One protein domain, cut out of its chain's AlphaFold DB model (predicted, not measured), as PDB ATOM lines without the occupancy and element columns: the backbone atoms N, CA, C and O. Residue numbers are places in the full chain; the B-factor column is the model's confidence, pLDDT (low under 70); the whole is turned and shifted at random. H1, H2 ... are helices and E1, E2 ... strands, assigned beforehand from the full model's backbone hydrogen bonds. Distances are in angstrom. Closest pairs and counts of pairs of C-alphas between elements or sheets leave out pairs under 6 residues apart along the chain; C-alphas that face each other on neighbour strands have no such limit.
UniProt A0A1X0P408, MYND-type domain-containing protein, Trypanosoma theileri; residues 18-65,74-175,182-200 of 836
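What this domain is: This is residues 18 to 65, 74 to 175 and 182 to 200 of the 836 residues of the protein "MYND-type domain-containing protein" of Trypanosoma theileri (UniProt A0A1X0P408). A twisted sheet of five strands is the middle of three layers, with helices H2, H3 and H5 over one face and H6 over the other. The small hairpin E2 and E3 lies off one end of the sheet, E3 running on into E4. The printed part has 169 residues, with six named helices and seven named strands in the order H1 E1 E2 E3 E4 E5 H2 H3 E6 H4 H5 E7 H6. The large sheet, E5 E4 E1 E6 E7, is mixed, and so is the class, helices and strands. The whole is compact, radius of gyration of the C-alphas 15.9 A, and rounded, spanning 42 by 40 by 32 A.

How they stand to each other: Inner strand E1, residues 30 to 37, is antiparallel to E4, residues 53 to 61 (N 34 to O 57, 2.8 A), and parallel to E6, residues 120 to 128 (N 33 to O 122, 2.8 A). Edge strand E5, residues 82 to 91, bends by 51 degrees at residue 85 and is antiparallel to E4 (N 58 to O 85, 2.8 A). Edge strand E7, residues 161 to 169, is parallel to E6 (N 123 to O 163, 2.8 A). H5, residues 140 to 157, runs along the strands over E6 and E7, its height over the sheet 9.2 A. E6, H4 (residues 131 to 134), H5 and E7 form a strand-helix-strand unit, parallel neighbour strands joined through helices, with a right-handed crossover. H4 is not on the sheet. On the same face as H5, H3, residues 100 to 111, touches it at a shallow tilt of 17 degrees, closest C-alphas Ala 102 and Val 150, 5.0 A. H2, residues 92 to 97, stands up from the sheet over E4; E5, H2, H3 and E6 form a split unit, E4 and E1 between its strands, crossover right-handed. H6, residues 188 to 200, lies slantwise over E5 and E4 on the opposite face. H1, residues 18 to 23, only grazes the sheet and touches H3, closest C-alphas Gly 21 and Thr 111, 5.0 A. Hairpin strands E2, residues 42 to 44, and E3, residues 49 to 51, pair through N 42 and O 51, 2.9 A. O i to N i+4 pairs are within hydrogen-bond range throughout H2 and H3, in 1 of 2 in H1, 12 of 14 in H5 and 8 of 9 in H6; H4 is too short.

Where its parts are: H1 begins at C-alpha 18 (110.040, 120.671, 68.955), and H6, 19.2 A long, ends at C-alpha 200 (96.311, 120.453, 81.969). H5 measures 26.0 A, E4 25.9 A.

The domain as a whole: Residues 66 to 73 and 176 to 181 are not printed; the C-alpha gaps are 12.6 A and 16.9 A. Of the links printed whole, none is long. pLDDT is under 70 at residues 46 to 48, 63 to 65, 74 to 79, 172 to 175 and 182 to 185.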
ATOM      1  N   ASN A  18     108.742 120.005  68.795       87.00
ATOM      2  CA  ASN A  18     110.040 120.671  68.955       87.00
ATOM      3  C   ASN A  18     110.723 120.359  70.299       87.00
ATOM      4  O   ASN A  18     111.951 120.320  70.365       87.00
ATOM      5  N   GLN A  19     109.951 120.140  71.369       88.62
ATOM      6  CA  GLN A  19     110.504 119.774  72.676       88.62
ATOM      7  C   GLN A  19     110.940 118.307  72.730       88.62
ATOM      8  O   GLN A  19     111.877 117.980  73.456       88.62
ATOM      9  N   LEU A  20     110.302 117.430  71.951       87.62
ATOM     10  CA  LEU A  20     110.564 115.993  71.997       87.62
ATOM     11  C   LEU A  20     112.015 115.660  71.637       87.62
ATOM     12  O   LEU A  20     112.657 114.880  72.331       87.62
ATOM     13  N   GLY A  21     112.569 116.291  70.597       82.75
ATOM     14  CA  GLY A  21     113.952 116.032  70.180       82.75
ATOM     15  C   GLY A  21     115.023 116.546  71.144       82.75
ATOM     16  O   GLY A  21     116.141 116.042  71.106       82.75
ATOM     17  N   SER A  22     114.707 117.532  71.993       84.31
ATOM     18  CA  SER A  22     115.653 118.091  72.972       84.31
ATOM     19  C   SER A  22     115.544 117.454  74.357       84.31
ATOM     20  O   SER A  22     116.531 117.442  75.087       84.31
ATOM     21  N   LYS A  23     114.366 116.926  74.715       85.81
ATOM     22  CA  LYS A  23     114.116 116.249  75.997       85.81
ATOM     23  C   LYS A  23     114.417 114.752  75.970       85.81
ATOM     24  O   LYS A  23     114.651 114.177  77.027       85.81
ATOM     25  N   LEU A  24     114.404 114.117  74.798       86.38
ATOM     26  CA  LEU A  24     114.710 112.695  74.681       86.38
ATOM     27  C   LEU A  24     116.226 112.464  74.778       86.38
ATOM     28  O   LEU A  24     116.976 112.884  73.899       86.38
ATOM     29  N   ASP A  25     116.669 111.776  75.828       85.12
ATOM     30  CA  ASP A  25     118.080 111.449  76.089       85.12
ATOM     31  C   ASP A  25     118.392 109.945  75.967       85.12
ATOM     32  O   ASP A  25     119.541 109.547  75.768       85.12
ATOM     33  N   THR A  26     117.352 109.117  76.039       85.69
ATOM     34  CA  THR A  26     117.432 107.661  76.091       85.69
ATOM     35  C   THR A  26     116.754 107.057  74.869       85.69
ATOM     36  O   THR A  26     115.672 107.479  74.455       85.69
ATOM     37  N   ARG A  27     117.394 106.047  74.273       88.25
ATOM     38  CA  ARG A  27     116.806 105.285  73.171       88.25
ATOM     39  C   ARG A  27     115.844 104.237  73.727       88.25
ATOM     40  O   ARG A  27     116.258 103.382  74.504       88.25
ATOM     41  N   TYR A  28     114.601 104.271  73.262       89.12
ATOM     42  CA  TYR A  28     113.604 103.233  73.527       89.12
ATOM     43  C   TYR A  28     113.501 102.296  72.325       89.12
ATOM     44  O   TYR A  28     113.526 102.749  71.182       89.12
ATOM     45  N   GLU A  29     113.369 100.997  72.576       87.50
ATOM     46  CA  GLU A  29     113.295  99.986  71.514       87.50
ATOM     47  C   GLU A  29     111.953 100.023  70.770       87.50
ATOM     48  O   GLU A  29     111.892  99.779  69.559       87.50
ATOM     49  N   GLN A  30     110.877 100.361  71.487       89.88
ATOM     50  CA  GLN A  30     109.511 100.349  70.977       89.88
ATOM     51  C   GLN A  30     108.808 101.671  71.257       89.88
ATOM     52  O   GLN A  30     108.791 102.143  72.395       89.88
ATOM     53  N   TRP A  31     108.178 102.227  70.226       93.00
ATOM     54  CA  TRP A  31     107.280 103.372  70.325       93.00
ATOM     55  C   TRP A  31     105.886 102.992  69.835       93.00
ATOM     56  O   TRP A  31     105.739 102.288  68.835       93.00
ATOM     57  N   SER A  32     104.871 103.509  70.515       92.44
ATOM     58  CA  SER A  32     103.472 103.314  70.170       92.44
ATOM     59  C   SER A  32     102.739 104.648  70.186       92.44
ATOM     60  O   SER A  32     102.636 105.297  71.226       92.44
ATOM     61  N   LEU A  33     102.256 105.083  69.025       95.06
ATOM     62  CA  LEU A  33     101.430 106.274  68.890       95.06
ATOM     63  C   LEU A  33      99.955 105.879  68.947       95.06
ATOM     64  O   LEU A  33      99.424 105.256  68.024       95.06
ATOM     65  N   LEU A  34      99.285 106.284  70.018       94.88
ATOM     66  CA  LEU A  34      97.842 106.181  70.144       94.88
ATOM     67  C   LEU A  34      97.201 107.396  69.469       94.88
ATOM     68  O   LEU A  34      97.477 108.533  69.848       94.88
ATOM     69  N   VAL A  35      96.350 107.147  68.479       95.62
ATOM     70  CA  VAL A  35      95.463 108.135  67.855       95.62
ATOM     71  C   VAL A  35      94.075 107.863  68.413       95.62
ATOM     72  O   VAL A  35      93.325 107.040  67.885       95.62
ATOM     73  N   LEU A  36      93.786 108.470  69.560       94.25
ATOM     74  CA  LEU A  36      92.615 108.158  70.365       94.25
ATOM     75  C   LEU A  36      91.479 109.137  70.065       94.25
ATOM     76  O   LEU A  36      91.590 110.337  70.321       94.25
ATOM     77  N   LEU A  37      90.382 108.602  69.533       93.00
ATOM     78  CA  LEU A  37      89.155 109.342  69.264       93.00
ATOM     79  C   LEU A  37      88.301 109.336  70.533       93.00
ATOM     80  O   LEU A  37      87.590 108.372  70.830       93.00
ATOM     81  N   GLN A  38      88.441 110.400  71.321       88.88
ATOM     82  CA  GLN A  38      87.726 110.553  72.583       88.88
ATOM     83  C   GLN A  38      86.251 110.864  72.342       88.88
ATOM     84  O   GLN A  38      85.907 111.673  71.489       88.88
ATOM     85  N   ARG A  39      85.380 110.247  73.144       89.69
ATOM     86  CA  ARG A  39      83.928 110.481  73.130       89.69
ATOM     87  C   ARG A  39      83.581 111.799  73.827       89.69
ATOM     88  O   ARG A  39      82.992 111.789  74.904       89.69
ATOM     89  N   GLN A  40      84.021 112.911  73.255       90.00
ATOM     90  CA  GLN A  40      83.802 114.255  73.783       90.00
ATOM     91  C   GLN A  40      83.699 115.278  72.653       90.00
ATOM     92  O   GLN A  40      84.207 115.051  71.553       90.00
ATOM     93  N   TRP A  41      83.124 116.437  72.958       89.81
ATOM     94  CA  TRP A  41      83.188 117.611  72.094       89.81
ATOM     95  C   TRP A  41      84.167 118.626  72.670       89.81
ATOM     96  O   TRP A  41      84.240 118.821  73.879       89.81
ATOM     97  N   SER A  42      84.896 119.318  71.803       88.38
ATOM     98  CA  SER A  42      85.729 120.464  72.170       88.38
ATOM     99  C   SER A  42      85.343 121.671  71.320       88.38
ATOM    100  O   SER A  42      84.789 121.523  70.231       88.38
ATOM    101  N   ARG A  43      85.593 122.883  71.829       83.06
ATOM    102  CA  ARG A  43      85.178 124.135  71.175       83.06
ATOM    103  C   ARG A  43      86.383 124.932  70.714       83.06
ATOM    104  O   ARG A  43      87.208 125.360  71.521       83.06
ATOM    105  N   ASN A  44      86.445 125.221  69.422       77.88
ATOM    106  CA  ASN A  44      87.330 126.254  68.914       77.88
ATOM    107  C   ASN A  44      86.675 127.610  69.185       77.88
ATOM    108  O   ASN A  44      85.811 128.036  68.431       77.88
ATOM    109  N   LYS A  45      87.079 128.302  70.256       72.19
ATOM    110  CA  LYS A  45      86.469 129.585  70.652       72.19
ATOM    111  C   LYS A  45      86.564 130.677  69.579       72.19
ATOM    112  O   LYS A  45      85.697 131.538  69.529       72.19
ATOM    113  N   ARG A  46      87.596 130.651  68.724       68.31
ATOM    114  CA  ARG A  46      87.788 131.657  67.664       68.31
ATOM    115  C   ARG A  46      86.816 131.455  66.506       68.31
ATOM    116  O   ARG A  46      86.263 132.428  66.009       68.31
ATOM    117  N   LEU A  47      86.644 130.211  66.064       68.88
ATOM    118  CA  LEU A  47      85.715 129.876  64.978       68.88
ATOM    119  C   LEU A  47      84.284 129.644  65.484       68.88
ATOM    120  O   LEU A  47      83.345 129.690  64.701       68.88
ATOM    121  N   ASN A  48      84.136 129.442  66.796       69.94
ATOM    122  CA  ASN A  48      82.945 128.937  67.471       69.94
ATOM    123  C   ASN A  48      82.460 127.584  66.938       69.94
ATOM    124  O   ASN A  48      81.267 127.330  66.817       69.94
ATOM    125  N   GLU A  49      83.404 126.708  66.630       75.50
ATOM    126  CA  GLU A  49      83.103 125.392  66.082       75.50
ATOM    127  C   GLU A  49      83.261 124.331  67.153       75.50
ATOM    128  O   GLU A  49      84.281 124.279  67.851       75.50
ATOM    129  N   LEU A  50      82.246 123.483  67.261       83.25
ATOM    130  CA  LEU A  50      82.318 122.252  68.023       83.25
ATOM    131  C   LEU A  50      82.918 121.168  67.137       83.25
ATOM    132  O   LEU A  50      82.533 121.003  65.982       83.25
ATOM    133  N   TYR A  51      83.886 120.438  67.672       86.56
ATOM    134  CA  TYR A  51      84.554 119.369  66.948       86.56
ATOM    135  C   TYR A  51      84.891 118.212  67.881       86.56
ATOM    136  O   TYR A  51      85.083 118.402  69.081       86.56
ATOM    137  N   ALA A  52      84.974 117.007  67.318       89.94
ATOM    138  CA  ALA A  52      85.491 115.843  68.025       89.94
ATOM    139  C   ALA A  52      87.033 115.879  67.977       89.94
ATOM    140  O   ALA A  52      87.605 115.815  66.875       89.94
ATOM    141  N   PRO A  53      87.720 116.047  69.123       92.12
ATOM    142  CA  PRO A  53      89.174 116.127  69.173       92.12
ATOM    143  C   PRO A  53      89.816 114.744  69.024       92.12
ATOM    144  O   PRO A  53      89.270 113.724  69.444       92.12
ATOM    145  N   VAL A  54      91.035 114.723  68.490       93.62
ATOM    146  CA  VAL A  54      91.880 113.527  68.451       93.62
ATOM    147  C   VAL A  54      93.051 113.702  69.405       93.62
ATOM    148  O   VAL A  54      93.841 114.640  69.280       93.62
ATOM    149  N   PHE A  55      93.189 112.760  70.333       94.62
ATOM    150  CA  PHE A  55      94.291 112.713  71.281       94.62
ATOM    151  C   PHE A  55      95.420 111.885  70.676       94.62
ATOM    152  O   PHE A  55      95.320 110.661  70.584       94.62
ATOM    153  N   HIS A  56      96.501 112.547  70.279       95.25
ATOM    154  CA  HIS A  56      97.745 111.876  69.927       95.25
ATOM    155  C   HIS A  56      98.559 111.678  71.195       95.25
ATOM    156  O   HIS A  56      98.846 112.647  71.890       95.25
ATOM    157  N   MET A  57      98.935 110.440  71.500       94.69
ATOM    158  CA  MET A  57      99.758 110.110  72.664       94.69
ATOM    159  C   MET A  57     100.851 109.133  72.249       94.69
ATOM    160  O   MET A  57     100.563 108.010  71.837       94.69
ATOM    161  N   LEU A  58     102.105 109.565  72.332       94.69
ATOM    162  CA  LEU A  58     103.263 108.741  72.015       94.69
ATOM    163  C   LEU A  58     103.793 108.098  73.292       94.69
ATOM    164  O   LEU A  58     104.355 108.781  74.151       94.69
ATOM    165  N   PHE A  59     103.652 106.782  73.379       92.06
ATOM    166  CA  PHE A  59     104.210 105.972  74.446       92.06
ATOM    167  C   PHE A  59     105.491 105.269  73.998       92.06
ATOM    168  O   PHE A  59     105.632 104.901  72.832       92.06
ATOM    169  N   ALA A  60     106.411 105.035  74.928       90.62
ATOM    170  CA  ALA A  60     107.638 104.295  74.674       90.62
ATOM    171  C   ALA A  60     107.909 103.222  75.728       90.62
ATOM    172  O   ALA A  60     107.478 103.334  76.876       90.62
ATOM    173  N   SER A  61     108.627 102.177  75.315       87.38
ATOM    174  CA  SER A  61     109.031 101.062  76.168       87.38
ATOM    175  C   SER A  61     110.445 100.589  75.831       87.38
ATOM    176  O   SER A  61     110.859 100.548  74.669       87.38
ATOM    177  N   SER A  62     111.186 100.213  76.872       80.88
ATOM    178  CA  SER A  62     112.556  99.687  76.777       80.88
ATOM    179  C   SER A  62     112.604  98.161  76.627       80.88
ATOM    180  O   SER A  62     113.688  97.583  76.586       80.88
ATOM    181  N   ALA A  63     111.455  97.477  76.577       69.62
ATOM    182  CA  ALA A  63     111.420  96.021  76.499       69.62
ATOM    183  C   ALA A  63     111.785  95.503  75.097       69.62
ATOM    184  O   ALA A  63     111.076  95.737  74.120       69.62
ATOM    185  N   SER A  64     112.857  94.713  75.019       56.94
ATOM    186  CA  SER A  64     113.268  93.970  73.826       56.94
ATOM    187  C   SER A  64     112.470  92.660  73.702       56.94
ATOM    188  O   SER A  64     112.961  91.585  74.045       56.94
ATOM    189  N   GLY A  65     111.201  92.731  73.295       53.34
ATOM    190  CA  GLY A  65     110.392  91.535  73.030       53.34
ATOM    191  C   GLY A  65     110.676  90.963  71.638       53.34
ATOM    192  O   GLY A  65     110.379  91.615  70.645       53.34
ATOM    193  N   THR A  74      98.236  93.390  75.677       52.47
ATOM    194  CA  THR A  74      98.191  92.050  76.317       52.47
ATOM    195  C   THR A  74      99.045  91.896  77.570       52.47
ATOM    196  O   THR A  74      98.940  90.878  78.250       52.47
ATOM    197  N   ARG A  75      99.886  92.877  77.908       52.25
ATOM    198  CA  ARG A  75     100.673  92.819  79.144       52.25
ATOM    199  C   ARG A  75      99.840  93.317  80.322       52.25
ATOM    200  O   ARG A  75      99.561  94.509  80.404       52.25
ATOM    201  N   GLU A  76      99.505  92.413  81.244       49.59
ATOM    202  CA  GLU A  76      99.362  92.785  82.657       49.59
ATOM    203  C   GLU A  76     100.607  93.600  83.040       49.59
ATOM    204  O   GLU A  76     101.701  93.157  82.704       49.59
ATOM    205  N   ASP A  77     100.399  94.792  83.614       52.47
ATOM    206  CA  ASP A  77     101.249  95.822  84.263       52.47
ATOM    207  C   ASP A  77     102.780  95.621  84.515       52.47
ATOM    208  O   ASP A  77     103.380  96.364  85.291       52.47
ATOM    209  N   GLU A  78     103.478  94.684  83.875       51.81
ATOM    210  CA  GLU A  78     104.858  94.289  84.180       51.81
ATOM    211  C   GLU A  78     105.924  95.112  83.438       51.81
ATOM    212  O   GLU A  78     107.082  95.128  83.856       51.81
ATOM    213  N   VAL A  79     105.574  95.821  82.354       58.22
ATOM    214  CA  VAL A  79     106.520  96.683  81.618       58.22
ATOM    215  C   VAL A  79     106.007  98.124  81.569       58.22
ATOM    216  O   VAL A  79     104.960  98.361  80.966       58.22
ATOM    217  N   PRO A  80     106.739  99.103  82.141       72.25
ATOM    218  CA  PRO A  80     106.264 100.478  82.215       72.25
ATOM    219  C   PRO A  80     106.314 101.135  80.831       72.25
ATOM    220  O   PRO A  80     107.386 101.455  80.317       72.25
ATOM    221  N   TRP A  81     105.142 101.340  80.232       82.69
ATOM    222  CA  TRP A  81     104.974 102.265  79.113       82.69
ATOM    223  C   TRP A  81     105.046 103.700  79.625       82.69
ATOM    224  O   TRP A  81     104.405 104.051  80.614       82.69
ATOM    225  N   GLN A  82     105.812 104.533  78.931       87.19
ATOM    226  CA  GLN A  82     106.078 105.912  79.332       87.19
ATOM    227  C   GLN A  82     105.497 106.877  78.315       87.19
ATOM    228  O   GLN A  82     105.728 106.704  77.120       87.19
ATOM    229  N   LEU A  83     104.765 107.893  78.767       90.81
ATOM    230  CA  LEU A  83     104.230 108.924  77.881       90.81
ATOM    231  C   LEU A  83     105.340 109.932  77.557       90.81
ATOM    232  O   LEU A  83     105.797 110.655  78.435       90.81
ATOM    233  N   LEU A  84     105.770 109.989  76.296       91.62
ATOM    234  CA  LEU A  84     106.825 110.905  75.844       91.62
ATOM    235  C   LEU A  84     106.268 112.218  75.291       91.62
ATOM    236  O   LEU A  84     106.880 113.276  75.449       91.62
ATOM    237  N   PHE A  85     105.131 112.145  74.600       93.69
ATOM    238  CA  PHE A  85     104.548 113.274  73.884       93.69
ATOM    239  C   PHE A  85     103.028 113.147  73.800       93.69
ATOM    240  O   PHE A  85     102.510 112.038  73.655       93.69
ATOM    241  N   TYR A  86     102.326 114.279  73.848       94.31
ATOM    242  CA  TYR A  86     100.900 114.345  73.560       94.31
ATOM    243  C   TYR A  86     100.514 115.604  72.768       94.31
ATOM    244  O   TYR A  86     101.141 116.654  72.904       94.31
ATOM    245  N   GLU A  87      99.451 115.508  71.965       92.81
ATOM    246  CA  GLU A  87      98.850 116.642  71.254       92.81
ATOM    247  C   GLU A  87      97.341 116.451  71.040       92.81
ATOM    248  O   GLU A  87      96.888 115.379  70.639       92.81
ATOM    249  N   VAL A  88      96.569 117.515  71.290       91.12
ATOM    250  CA  VAL A  88      95.088 117.518  71.281       91.12
ATOM    251  C   VAL A  88      94.484 118.616  70.394       91.12
ATOM    252  O   VAL A  88      93.312 118.947  70.513       91.12
ATOM    253  N   LYS A  89      95.286 119.227  69.515       87.50
ATOM    254  CA  LYS A  89      94.880 120.415  68.736       87.50
ATOM    255  C   LYS A  89      94.053 120.102  67.493       87.50
ATOM    256  O   LYS A  89      93.479 121.014  66.909       87.50
ATOM    257  N   HIS A  90      94.048 118.844  67.065       90.38
ATOM    258  CA  HIS A  90      93.483 118.434  65.789       90.38
ATOM    259  C   HIS A  90      92.148 117.724  65.965       90.38
ATOM    260  O   HIS A  90      91.941 116.975  66.922       90.38
ATOM    261  N   ASN A  91      91.253 117.934  65.005       90.19
ATOM    262  CA  ASN A  91      89.970 117.239  64.940       90.19
ATOM    263  C   ASN A  91      90.056 115.958  64.088       90.19
ATOM    264  O   ASN A  91      91.015 115.743  63.343       90.19
ATOM    265  N   CYS A  92      89.026 115.109  64.159       90.62
ATOM    266  CA  CYS A  92      88.965 113.856  63.393       90.62
ATOM    267  C   CYS A  92      89.166 114.050  61.882       90.62
ATOM    268  O   CYS A  92      89.832 113.237  61.237       90.62
ATOM    269  N   LYS A  93      88.626 115.132  61.306       89.31
ATOM    270  CA  LYS A  93      88.724 115.418  59.871       89.31
ATOM    271  C   LYS A  93      90.166 115.697  59.448       89.31
ATOM    272  O   LYS A  93      90.679 115.025  58.557       89.31
ATOM    273  N   GLU A  94      90.829 116.622  60.129       92.31
ATOM    274  CA  GLU A  94      92.222 116.998  59.874       92.31
ATOM    275  C   GLU A  94      93.179 115.800  59.975       92.31
ATOM    276  O   GLU A  94      94.109 115.650  59.179       92.31
ATOM    277  N   VAL A  95      92.951 114.925  60.956       93.25
ATOM    278  CA  VAL A  95      93.837 113.785  61.217       93.25
ATOM    279  C   VAL A  95      93.616 112.659  60.218       93.25
ATOM    280  O   VAL A  95      94.586 112.136  59.671       93.25
ATOM    281  N   LEU A  96      92.360 112.266  60.005       92.00
ATOM    282  CA  LEU A  96      92.022 111.029  59.299       92.00
ATOM    283  C   LEU A  96      91.784 111.255  57.806       92.00
ATOM    284  O   LEU A  96      92.171 110.434  56.975       92.00
ATOM    285  N   TRP A  97      91.149 112.370  57.450       88.94
ATOM    286  CA  TRP A  97      90.773 112.672  56.070       88.94
ATOM    287  C   TRP A  97      91.795 113.554  55.365       88.94
ATOM    288  O   TRP A  97      91.978 113.413  54.151       88.94
ATOM    289  N   GLU A  98      92.534 114.368  56.113       92.88
ATOM    290  CA  GLU A  98      93.590 115.252  55.611       92.88
ATOM    291  C   GLU A  98      94.994 114.736  55.995       92.88
ATOM    292  O   GLU A  98      95.180 113.566  56.340       92.88
ATOM    293  N   SER A  99      96.032 115.561  55.838       93.06
ATOM    294  CA  SER A  99      97.429 115.145  56.020       93.06
ATOM    295  C   SER A  99      97.963 115.319  57.443       93.06
ATOM    296  O   SER A  99      99.056 114.818  57.718       93.06
ATOM    297  N   ARG A 100      97.234 115.978  58.359       94.06
ATOM    298  CA  ARG A 100      97.792 116.432  59.648       94.06
ATOM    299  C   ARG A 100      98.339 115.304  60.509       94.06
ATOM    300  O   ARG A 100      99.427 115.437  61.057       94.06
ATOM    301  N   GLY A 101      97.644 114.170  60.576       92.94
ATOM    302  CA  GLY A 101      98.121 113.040  61.374       92.94
ATOM    303  C   GLY A 101      99.419 112.418  60.835       92.94
ATOM    304  O   GLY A 101     100.290 112.030  61.612       92.94
ATOM    305  N   ALA A 102      99.595 112.365  59.511       94.75
ATOM    306  CA  ALA A 102     100.835 111.883  58.893       94.75
ATOM    307  C   ALA A 102     101.966 112.929  58.966       94.75
ATOM    308  O   ALA A 102     103.128 112.567  59.161       94.75
ATOM    309  N   GLU A 103     101.636 114.220  58.849       95.88
ATOM    310  CA  GLU A 103     102.566 115.338  59.064       95.88
ATOM    311  C   GLU A 103     103.130 115.332  60.485       95.88
ATOM    312  O   GLU A 103     104.343 115.428  60.647       95.88
ATOM    313  N   LEU A 104     102.287 115.110  61.497       95.06
ATOM    314  CA  LEU A 104     102.719 115.009  62.887       95.06
ATOM    315  C   LEU A 104     103.757 113.895  63.085       95.06
ATOM    316  O   LEU A 104     104.812 114.117  63.676       95.06
ATOM    317  N   ILE A 105     103.503 112.701  62.537       95.50
ATOM    318  CA  ILE A 105     104.455 111.578  62.593       95.50
ATOM    319  C   ILE A 105     105.767 111.949  61.894       95.50
ATOM    320  O   ILE A 105     106.854 111.706  62.424       95.50
ATOM    321  N   LYS A 106     105.682 112.572  60.716       95.31
ATOM    322  CA  LYS A 106     106.855 113.045  59.975       95.31
ATOM    323  C   LYS A 106     107.672 114.040  60.802       95.31
ATOM    324  O   LYS A 106     108.898 113.931  60.835       95.31
ATOM    325  N   ASP A 107     107.012 114.972  61.479       94.88
ATOM    326  CA  ASP A 107     107.659 115.991  62.300       94.88
ATOM    327  C   ASP A 107     108.299 115.395  63.561       94.88
ATOM    328  O   ASP A 107     109.419 115.784  63.910       94.88
ATOM    329  N   ILE A 108     107.666 114.396  64.190       94.75
ATOM    330  CA  ILE A 108     108.254 113.630  65.303       94.75
ATOM    331  C   ILE A 108     109.592 113.026  64.870       94.75
ATOM    332  O   ILE A 108     110.630 113.290  65.483       94.75
ATOM    333  N   PHE A 109     109.611 112.280  63.762       94.25
ATOM    334  CA  PHE A 109     110.837 111.637  63.282       94.25
ATOM    335  C   PHE A 109     111.874 112.624  62.740       94.25
ATOM    336  O   PHE A 109     113.076 112.347  62.804       94.25
ATOM    337  N   LYS A 110     111.446 113.774  62.216       94.00
ATOM    338  CA  LYS A 110     112.345 114.848  61.781       94.00
ATOM    339  C   LYS A 110     113.072 115.493  62.960       94.00
ATOM    340  O   LYS A 110     114.236 115.856  62.817       94.00
ATOM    341  N   THR A 111     112.391 115.632  64.093       92.88
ATOM    342  CA  THR A 111     112.913 116.345  65.264       92.88
ATOM    343  C   THR A 111     113.770 115.448  66.154       92.88
ATOM    344  O   THR A 111     114.741 115.919  66.743       92.88
ATOM    345  N   VAL A 112     113.460 114.151  66.232       91.50
ATOM    346  CA  VAL A 112     114.228 113.210  67.056       91.50
ATOM    347  C   VAL A 112     115.521 112.767  66.347       91.50
ATOM    348  O   VAL A 112     115.459 112.283  65.206       91.50
ATOM    349  N   PRO A 113     116.696 112.869  67.012       90.38
ATOM    350  CA  PRO A 113     117.966 112.387  66.476       90.38
ATOM    351  C   PRO A 113     117.891 110.931  66.012       90.38
ATOM    352  O   PRO A 113     117.315 110.081  66.687       90.38
ATOM    353  N   THR A 114     118.527 110.611  64.883       88.81
ATOM    354  CA  THR A 114     118.486 109.265  64.281       88.81
ATOM    355  C   THR A 114     118.926 108.155  65.237       88.81
ATOM    356  O   THR A 114     118.344 107.077  65.206       88.81
ATOM    357  N   GLY A 115     119.897 108.428  66.116       88.06
ATOM    358  CA  GLY A 115     120.384 107.477  67.121       88.06
ATOM    359  C   GLY A 115     119.400 107.170  68.257       88.06
ATOM    360  O   GLY A 115     119.574 106.166  68.938       88.06
ATOM    361  N   LEU A 116     118.369 107.997  68.449       90.12
ATOM    362  CA  LEU A 116     117.343 107.827  69.487       90.12
ATOM    363  C   LEU A 116     116.016 107.291  68.934       90.12
ATOM    364  O   LEU A 116     115.060 107.114  69.686       90.12
ATOM    365  N   ARG A 117     115.944 107.027  67.624       91.50
ATOM    366  CA  ARG A 117     114.748 106.472  66.984       91.50
ATOM    367  C   ARG A 117     114.512 105.015  67.418       91.50
ATOM    368  O   ARG A 117     115.486 104.273  67.627       91.50
ATOM    369  N   PRO A 118     113.240 104.595  67.515       92.12
ATOM    370  CA  PRO A 118     112.889 103.235  67.896       92.12
ATOM    371  C   PRO A 118     113.258 102.243  66.791       92.12
ATOM    372  O   PRO A 118     113.365 102.613  65.620       92.12
ATOM    373  N   LEU A 119     113.428 100.971  67.157       88.25
ATOM    374  CA  LEU A 119     113.483  99.888  66.172       88.25
ATOM    375  C   LEU A 119     112.081  99.545  65.658       88.25
ATOM    376  O   LEU A 119     111.914  99.287  64.464       88.25
ATOM    377  N   ASN A 120     111.084  99.604  66.548       90.12
ATOM    378  CA  ASN A 120     109.696  99.260  66.251       90.12
ATOM    379  C   ASN A 120     108.758 100.444  66.512       90.12
ATOM    380  O   ASN A 120     108.797 101.041  67.591       90.12
ATOM    381  N   PHE A 121     107.890 100.759  65.550       93.12
ATOM    382  CA  PHE A 121     106.910 101.842  65.675       93.12
ATOM    383  C   PHE A 121     105.502 101.364  65.323       93.12
ATOM    384  O   PHE A 121     105.238 100.991  64.179       93.12
ATOM    385  N   SER A 122     104.578 101.400  66.279       92.12
ATOM    386  CA  SER A 122     103.169 101.097  66.025       92.12
ATOM    387  C   SER A 122     102.300 102.348  66.104       92.12
ATOM    388  O   SER A 122     102.529 103.236  66.923       92.12
ATOM    389  N   VAL A 123     101.285 102.416  65.249       94.44
ATOM    390  CA  VAL A 123     100.222 103.420  65.299       94.44
ATOM    391  C   VAL A 123      98.906 102.693  65.517       94.44
ATOM    392  O   VAL A 123      98.551 101.803  64.741       94.44
ATOM    393  N   HIS A 124      98.179 103.078  66.558       92.69
ATOM    394  CA  HIS A 124      96.881 102.502  66.889       92.69
ATOM    395  C   HIS A 124      95.816 103.597  66.828       92.69
ATOM    396  O   HIS A 124      95.782 104.485  67.679       92.69
ATOM    397  N   CYS A 125      94.938 103.527  65.829       93.44
ATOM    398  CA  CYS A 125      93.731 104.345  65.759       93.44
ATOM    399  C   CYS A 125      92.650 103.687  66.607       93.44
ATOM    400  O   CYS A 125      92.187 102.599  66.262       93.44
ATOM    401  N   VAL A 126      92.276 104.328  67.710       91.81
ATOM    402  CA  VAL A 126      91.376 103.751  68.709       91.81
ATOM    403  C   VAL A 126      90.059 104.514  68.722       91.81
ATOM    404  O   VAL A 126      90.051 105.717  68.986       91.81
ATOM    405  N   THR A 127      88.957 103.803  68.490       90.19
ATOM    406  CA  THR A 127      87.597 104.283  68.762       90.19
ATOM    407  C   THR A 127      87.036 103.646  70.030       90.19
ATOM    408  O   THR A 127      87.301 102.479  70.322       90.19
ATOM    409  N   ILE A 128      86.279 104.432  70.800       86.94
ATOM    410  CA  ILE A 128      85.542 103.972  71.983       86.94
ATOM    411  C   ILE A 128      84.050 103.974  71.634       86.94
ATOM    412  O   ILE A 128      83.463 105.037  71.399       86.94
ATOM    413  N   GLY A 129      83.441 102.788  71.605       86.44
ATOM    414  CA  GLY A 129      82.110 102.581  71.036       86.44
ATOM    415  C   GLY A 129      82.033 102.944  69.549       86.44
ATOM    416  O   GLY A 129      83.041 103.250  68.906       86.44
ATOM    417  N   ASP A 130      80.821 102.935  69.005       88.31
ATOM    418  CA  ASP A 130      80.548 103.093  67.572       88.31
ATOM    419  C   ASP A 130      80.100 104.506  67.164       88.31
ATOM    420  O   ASP A 130      80.002 104.810  65.975       88.31
ATOM    421  N   THR A 131      79.900 105.423  68.113       89.88
ATOM    422  CA  THR A 131      79.382 106.779  67.851       89.88
ATOM    423  C   THR A 131      80.169 107.535  66.782       89.88
ATOM    424  O   THR A 131      79.580 108.160  65.908       89.88
ATOM    425  N   HIS A 132      81.505 107.465  66.805       90.19
ATOM    426  CA  HIS A 132      82.349 108.129  65.801       90.19
ATOM    427  C   HIS A 132      82.104 107.594  64.388       90.19
ATOM    428  O   HIS A 132      82.195 108.344  63.415       90.19
ATOM    429  N   GLU A 133      81.803 106.303  64.275       89.31
ATOM    430  CA  GLU A 133      81.496 105.652  63.006       89.31
ATOM    431  C   GLU A 133      80.081 106.005  62.548       89.31
ATOM    432  O   GLU A 133      79.881 106.347  61.382       89.31
ATOM    433  N   ARG A 134      79.124 106.048  63.480       86.44
ATOM    434  CA  ARG A 134      77.734 106.455  63.228       86.44
ATOM    435  C   ARG A 134      77.592 107.923  62.824       86.44
ATOM    436  O   ARG A 134      76.761 108.240  61.981       86.44
ATOM    437  N   LEU A 135      78.427 108.803  63.376       85.06
ATOM    438  CA  LEU A 135      78.524 110.214  62.983       85.06
ATOM    439  C   LEU A 135      79.324 110.419  61.683       85.06
ATOM    440  O   LEU A 135      79.429 111.540  61.197       85.06
ATOM    441  N   GLY A 136      79.939 109.369  61.128       85.00
ATOM    442  CA  GLY A 136      80.788 109.469  59.936       85.00
ATOM    443  C   GLY A 136      82.145 110.149  60.168       85.00
ATOM    444  O   GLY A 136      82.893 110.371  59.213       85.00
ATOM    445  N   LEU A 137      82.505 110.440  61.422       86.19
ATOM    446  CA  LEU A 137      83.790 111.040  61.803       86.19
ATOM    447  C   LEU A 137      84.958 110.071  61.574       86.19
ATOM    448  O   LEU A 137      86.059 110.495  61.218       86.19
ATOM    449  N   PHE A 138      84.709 108.767  61.727       90.38
ATOM    450  CA  PHE A 138      85.670 107.700  61.460       90.38
ATOM    451  C   PHE A 138      85.028 106.591  60.628       90.38
ATOM    452  O   PHE A 138      84.069 105.960  61.044       90.38
ATOM    453  N   SER A 139      85.561 106.326  59.437       90.94
ATOM    454  CA  SER A 139      85.073 105.260  58.556       90.94
ATOM    455  C   SER A 139      86.216 104.355  58.115       90.94
ATOM    456  O   SER A 139      87.388 104.726  58.205       90.94
ATOM    457  N   GLU A 140      85.892 103.184  57.567       92.25
ATOM    458  CA  GLU A 140      86.892 102.292  56.967       92.25
ATOM    459  C   GLU A 140      87.689 102.992  55.854       92.25
ATOM    460  O   GLU A 140      88.909 102.837  55.751       92.25
ATOM    461  N   ARG A 141      87.019 103.848  55.072       93.62
ATOM    462  CA  ARG A 141      87.663 104.683  54.054       93.62
ATOM    463  C   ARG A 141      88.614 105.706  54.674       93.62
ATOM    464  O   ARG A 141      89.729 105.853  54.180       93.62
ATOM    465  N   ALA A 142      88.191 106.393  55.736       92.81
ATOM    466  CA  ALA A 142      89.033 107.362  56.439       92.81
ATOM    467  C   ALA A 142      90.293 106.688  56.998       92.81
ATOM    468  O   ALA A 142      91.404 107.157  56.772       92.81
ATOM    469  N   PHE A 143      90.126 105.535  57.653       95.56
ATOM    470  CA  PHE A 143      91.239 104.751  58.178       95.56
ATOM    471  C   PHE A 143      92.189 104.279  57.072       95.56
ATOM    472  O   PHE A 143      93.401 104.380  57.234       95.56
ATOM    473  N   SER A 144      91.663 103.807  55.941       95.56
ATOM    474  CA  SER A 144      92.484 103.351  54.810       95.56
ATOM    475  C   SER A 144      93.346 104.479  54.234       95.56
ATOM    476  O   SER A 144      94.541 104.288  54.026       95.56
ATOM    477  N   LEU A 145      92.764 105.670  54.045       95.19
ATOM    478  CA  LEU A 145      93.488 106.860  53.580       95.19
ATOM    479  C   LEU A 145      94.546 107.320  54.584       95.19
ATOM    480  O   LEU A 145      95.674 107.633  54.202       95.19
ATOM    481  N   TYR A 146      94.194 107.351  55.870       96.12
ATOM    482  CA  TYR A 146      95.134 107.671  56.937       96.12
ATOM    483  C   TYR A 146      96.309 106.687  56.947       96.12
ATOM    484  O   TYR A 146      97.467 107.103  56.918       96.12
ATOM    485  N   LYS A 147      96.012 105.383  56.909       96.56
ATOM    486  CA  LYS A 147      97.003 104.308  56.889       96.56
ATOM    487  C   LYS A 147      97.975 104.462  55.725       96.56
ATOM    488  O   LYS A 147      99.175 104.499  55.967       96.56
ATOM    489  N   GLU A 148      97.483 104.634  54.501       96.56
ATOM    490  CA  GLU A 148      98.328 104.822  53.312       96.56
ATOM    491  C   GLU A 148      99.305 106.000  53.481       96.56
ATOM    492  O   GLU A 148     100.505 105.880  53.219       96.56
ATOM    493  N   ARG A 149      98.816 107.138  53.992       96.69
ATOM    494  CA  ARG A 149      99.647 108.329  54.229       96.69
ATOM    495  C   ARG A 149     100.696 108.088  55.304       96.69
ATOM    496  O   ARG A 149     101.849 108.468  55.107       96.69
ATOM    497  N   VAL A 150     100.331 107.453  56.413       95.94
ATOM    498  CA  VAL A 150     101.278 107.125  57.486       95.94
ATOM    499  C   VAL A 150     102.342 106.148  56.993       95.94
ATOM    500  O   VAL A 150     103.530 106.384  57.200       95.94
ATOM    501  N   GLU A 151     101.956 105.094  56.278       95.25
ATOM    502  CA  GLU A 151     102.900 104.123  55.720       95.25
ATOM    503  C   GLU A 151     103.866 104.787  54.726       95.25
ATOM    504  O   GLU A 151     105.068 104.523  54.774       95.25
ATOM    505  N   SER A 152     103.394 105.741  53.913       95.31
ATOM    506  CA  SER A 152     104.256 106.523  53.012       95.31
ATOM    507  C   SER A 152     105.327 107.350  53.744       95.31
ATOM    508  O   SER A 152     106.409 107.581  53.200       95.31
ATOM    509  N   VAL A 153     105.054 107.766  54.988       95.38
ATOM    510  CA  VAL A 153     106.007 108.474  55.857       95.38
ATOM    511  C   VAL A 153     106.973 107.499  56.531       95.38
ATOM    512  O   VAL A 153     108.146 107.831  56.689       95.38
ATOM    513  N   LEU A 154     106.506 106.309  56.921       93.25
ATOM    514  CA  LEU A 154     107.292 105.340  57.692       93.25
ATOM    515  C   LEU A 154     108.236 104.487  56.834       93.25
ATOM    516  O   LEU A 154     109.357 104.217  57.265       93.25
ATOM    517  N   ILE A 155     107.837 104.100  55.616       92.38
ATOM    518  CA  ILE A 155     108.646 103.254  54.717       92.38
ATOM    519  C   ILE A 155     110.059 103.831  54.478       92.38
ATOM    520  O   ILE A 155     111.033 103.087  54.624       92.38
ATOM    521  N   PRO A 156     110.238 105.137  54.178       92.81
ATOM    522  CA  PRO A 156     111.565 105.713  53.951       92.81
ATOM    523  C   PRO A 156     112.458 105.784  55.200       92.81
ATOM    524  O   PRO A 156     113.650 106.058  55.071       92.81
ATOM    525  N   LEU A 157     111.911 105.582  56.406       88.81
ATOM    526  CA  LEU A 157     112.661 105.705  57.662       88.81
ATOM    527  C   LEU A 157     113.502 104.466  57.992       88.81
ATOM    528  O   LEU A 157     114.342 104.548  58.889       88.81
ATOM    529  N   GLY A 158     113.304 103.347  57.284       83.25
ATOM    530  CA  GLY A 158     114.100 102.127  57.460       83.25
ATOM    531  C   GLY A 158     113.946 101.469  58.836       83.25
ATOM    532  O   GLY A 158     114.905 100.887  59.338       83.25
ATOM    533  N   LEU A 159     112.771 101.598  59.463       86.12
ATOM    534  CA  LEU A 159     112.446 100.945  60.738       86.12
ATOM    535  C   LEU A 159     112.461  99.416  60.583       86.12
ATOM    536  O   LEU A 159     112.141  98.900  59.512       86.12
ATOM    537  N   GLN A 160     112.801  98.686  61.651       86.44
ATOM    538  CA  GLN A 160     112.837  97.219  61.622       86.44
ATOM    539  C   GLN A 160     111.428  96.633  61.474       86.44
ATOM    540  O   GLN A 160     111.227  95.684  60.717       86.44
ATOM    541  N   GLN A 161     110.457  97.220  62.174       88.06
ATOM    542  CA  GLN A 161     109.049  96.868  62.063       88.06
ATOM    543  C   GLN A 161     108.187  98.114  62.273       88.06
ATOM    544  O   GLN A 161     108.446  98.926  63.163       88.06
ATOM    545  N   PHE A 162     107.129  98.255  61.478       91.12
ATOM    546  CA  PHE A 162     106.067  99.209  61.769       91.12
ATOM    547  C   PHE A 162     104.692  98.618  61.468       91.12
ATOM    548  O   PHE A 162     104.559  97.721  60.634       91.12
ATOM    549  N   SER A 163     103.663  99.116  62.150       92.00
ATOM    550  CA  SER A 163     102.278  98.695  61.921       92.00
ATOM    551  C   SER A 163     101.303  99.839  62.155       92.00
ATOM    552  O   SER A 163     101.429 100.551  63.150       92.00
ATOM    553  N   VAL A 164     100.288  99.955  61.304       93.19
ATOM    554  CA  VAL A 164      99.152 100.863  61.504       93.19
ATOM    555  C   VAL A 164      97.888 100.026  61.656       93.19
ATOM    556  O   VAL A 164      97.494  99.307  60.732       93.19
ATOM    557  N   GLN A 165      97.274 100.089  62.833       91.56
ATOM    558  CA  GLN A 165      96.141  99.253  63.215       91.56
ATOM    559  C   GLN A 165      94.938 100.098  63.629       91.56
ATOM    560  O   GLN A 165      95.079 101.143  64.262       91.56
ATOM    561  N   ARG A 166      93.743  99.602  63.303       89.88
ATOM    562  CA  ARG A 166      92.474 100.087  63.847       89.88
ATOM    563  C   ARG A 166      92.106  99.220  65.042       89.88
ATOM    564  O   ARG A 166      92.197  97.999  64.951       89.88
ATOM    565  N   ARG A 167      91.660  99.843  66.130       87.44
ATOM    566  CA  ARG A 167      91.089  99.166  67.293       87.44
ATOM    567  C   ARG A 167      89.761  99.791  67.675       87.44
ATOM    568  O   ARG A 167      89.621 101.010  67.647       87.44
ATOM    569  N   HIS A 168      88.832  98.932  68.058       86.81
ATOM    570  CA  HIS A 168      87.512  99.303  68.537       86.81
ATOM    571  C   HIS A 168      87.356  98.786  69.967       86.81
ATOM    572  O   HIS A 168      87.615  97.611  70.227       86.81
ATOM    573  N   VAL A 169      86.989  99.671  70.890       85.00
ATOM    574  CA  VAL A 169      86.830  99.355  72.312       85.00
ATOM    575  C   VAL A 169      85.344  99.374  72.650       85.00
ATOM    576  O   VAL A 169      84.722 100.438  72.671       85.00
ATOM    577  N   ASP A 170      84.787  98.197  72.936       78.81
ATOM    578  CA  ASP A 170      83.378  98.043  73.296       78.81
ATOM    579  C   ASP A 170      83.108  98.516  74.731       78.81
ATOM    580  O   ASP A 170      83.655  97.973  75.697       78.81
ATOM    581  N   LEU A 171      82.165  99.452  74.883       70.38
ATOM    582  CA  LEU A 171      81.704  99.976  76.180       70.38
ATOM    583  C   LEU A 171      81.041  98.909  77.075       70.38
ATOM    584  O   LEU A 171      81.002  99.053  78.293       70.38
ATOM    585  N   HIS A 172      80.512  97.832  76.483       59.75
ATOM    586  CA  HIS A 172      79.683  96.826  77.168       59.75
ATOM    587  C   HIS A 172      80.450  95.547  77.559       59.75
ATOM    588  O   HIS A 172      79.876  94.623  78.151       59.75
ATOM    589  N   SER A 173      81.751  95.490  77.254       50.12
ATOM    590  CA  SER A 173      82.606  94.302  77.401       50.12
ATOM    591  C   SER A 173      82.816  93.836  78.851       50.12
ATOM    592  O   SER A 173      83.240  92.705  79.075       50.12
ATOM    593  N   HIS A 174      82.409  94.620  79.854       41.12
ATOM    594  CA  HIS A 174      82.419  94.180  81.254       41.12
ATOM    595  C   HIS A 174      81.326  93.155  81.619       41.12
ATOM    596  O   HIS A 174      81.380  92.603  82.716       41.12
ATOM    597  N   SER A 175      80.344  92.868  80.748       37.50
ATOM    598  CA  SER A 175      79.150  92.096  81.155       37.50
ATOM    599  C   SER A 175      78.819  90.822  80.365       37.50
ATOM    600  O   SER A 175      78.013  90.025  80.848       37.50
ATOM    601  N   SER A 182      89.917  90.616  68.823       46.28
ATOM    602  CA  SER A 182      90.587  91.937  68.754       46.28
ATOM    603  C   SER A 182      90.052  93.036  69.689       46.28
ATOM    604  O   SER A 182      90.531  94.168  69.630       46.28
ATOM    605  N   THR A 183      89.109  92.721  70.582       52.88
ATOM    606  CA  THR A 183      88.369  93.685  71.428       52.88
ATOM    607  C   THR A 183      88.842  93.703  72.890       52.88
ATOM    608  O   THR A 183      88.046  93.658  73.828       52.88
ATOM    609  N   GLY A 184      90.157  93.746  73.119       60.06
ATOM    610  CA  GLY A 184      90.707  93.900  74.474       60.06
ATOM    611  C   GLY A 184      90.485  95.316  75.041       60.06
ATOM    612  O   GLY A 184      90.524  96.278  74.268       60.06
ATOM    613  N   PRO A 185      90.278  95.482  76.365       68.00
ATOM    614  CA  PRO A 185      90.219  96.803  76.991       68.00
ATOM    615  C   PRO A 185      91.546  97.554  76.808       68.00
ATOM    616  O   PRO A 185      92.614  96.947  76.689       68.00
ATOM    617  N   LEU A 186      91.490  98.888  76.789       75.06
ATOM    618  CA  LEU A 186      92.711  99.690  76.834       75.06
ATOM    619  C   LEU A 186      93.428  99.472  78.175       75.06
ATOM    620  O   LEU A 186      92.768  99.273  79.197       75.06
ATOM    621  N   PRO A 187      94.769  99.543  78.206       79.00
ATOM    622  CA  PRO A 187      95.498  99.516  79.467       79.00
ATOM    623  C   PRO A 187      95.060 100.656  80.402       79.00
ATOM    624  O   PRO A 187      94.901 101.793  79.959       79.00
ATOM    625  N   ALA A 188      94.949 100.392  81.709       76.25
ATOM    626  CA  ALA A 188      94.462 101.364  82.703       76.25
ATOM    627  C   ALA A 188      95.296 102.665  82.778       76.25
ATOM    628  O   ALA A 188      94.802 103.729  83.176       76.25
ATOM    629  N   PHE A 189      96.571 102.613  82.375       78.00
ATOM    630  CA  PHE A 189      97.423 103.801  82.298       78.00
ATOM    631  C   PHE A 189      96.994 104.772  81.184       78.00
ATOM    632  O   PHE A 189      97.272 105.964  81.296       78.00
ATOM    633  N   VAL A 190      96.299 104.304  80.137       84.19
ATOM    634  CA  VAL A 190      95.793 105.156  79.048       84.19
ATOM    635  C   VAL A 190      94.680 106.063  79.564       84.19
ATOM    636  O   VAL A 190      94.744 107.271  79.355       84.19
ATOM    637  N   ASP A 191      93.718 105.523  80.315       82.38
ATOM    638  CA  ASP A 191      92.656 106.326  80.941       82.38
ATOM    639  C   ASP A 191      93.233 107.340  81.935       82.38
ATOM    640  O   ASP A 191      92.810 108.498  82.002       82.38
ATOM    641  N   SER A 192      94.262 106.924  82.680       83.75
ATOM    642  CA  SER A 192      94.997 107.807  83.590       83.75
ATOM    643  C   SER A 192      95.696 108.948  82.837       83.75
ATOM    644  O   SER A 192      95.631 110.096  83.279       83.75
ATOM    645  N   ALA A 193      96.313 108.663  81.685       86.31
ATOM    646  CA  ALA A 193      96.949 109.661  80.829       86.31
ATOM    647  C   ALA A 193      95.931 110.636  80.214       86.31
ATOM    648  O   ALA A 193      96.155 111.843  80.243       86.31
ATOM    649  N   VAL A 194      94.783 110.151  79.732       87.19
ATOM    650  CA  VAL A 194      93.706 111.002  79.189       87.19
ATOM    651  C   VAL A 194      93.198 111.980  80.245       87.19
ATOM    652  O   VAL A 194      93.127 113.184  79.993       87.19
ATOM    653  N   ASN A 195      92.894 111.488  81.448       86.50
ATOM    654  CA  ASN A 195      92.449 112.338  82.553       86.50
ATOM    655  C   ASN A 195      93.526 113.352  82.962       86.50
ATOM    656  O   ASN A 195      93.214 114.501  83.273       86.50
ATOM    657  N   TRP A 196      94.802 112.957  82.926       87.62
ATOM    658  CA  TRP A 196      95.917 113.867  83.176       87.62
ATOM    659  C   TRP A 196      96.005 114.984  82.121       87.62
ATOM    660  O   TRP A 196      96.137 116.149  82.498       87.62
ATOM    661  N   ILE A 197      95.863 114.662  80.829       88.56
ATOM    662  CA  ILE A 197      95.878 115.643  79.727       88.56
ATOM    663  C   ILE A 197      94.710 116.629  79.867       88.56
ATOM    664  O   ILE A 197      94.921 117.840  79.799       88.56
ATOM    665  N   ARG A 198      93.490 116.136  80.129       86.62
ATOM    666  CA  ARG A 198      92.285 116.970  80.312       86.62
ATOM    667  C   ARG A 198      92.451 118.031  81.398       86.62
ATOM    668  O   ARG A 198      92.028 119.166  81.222       86.62
ATOM    669  N   ASN A 199      93.110 117.682  82.501       85.44
ATOM    670  CA  ASN A 199      93.326 118.605  83.616       85.44
ATOM    671  C   ASN A 199      94.373 119.696  83.329       85.44
ATOM    672  O   ASN A 199      94.460 120.663  84.084       85.44
ATOM    673  N   ARG A 200      95.199 119.539  82.286       85.38
ATOM    674  CA  ARG A 200      96.311 120.453  81.969       85.38
ATOM    675  C   ARG A 200      96.112 121.256  80.689       85.38
ATOM    676  O   ARG A 200      96.703 122.326  80.566       85.38
TER     677      ARG A 200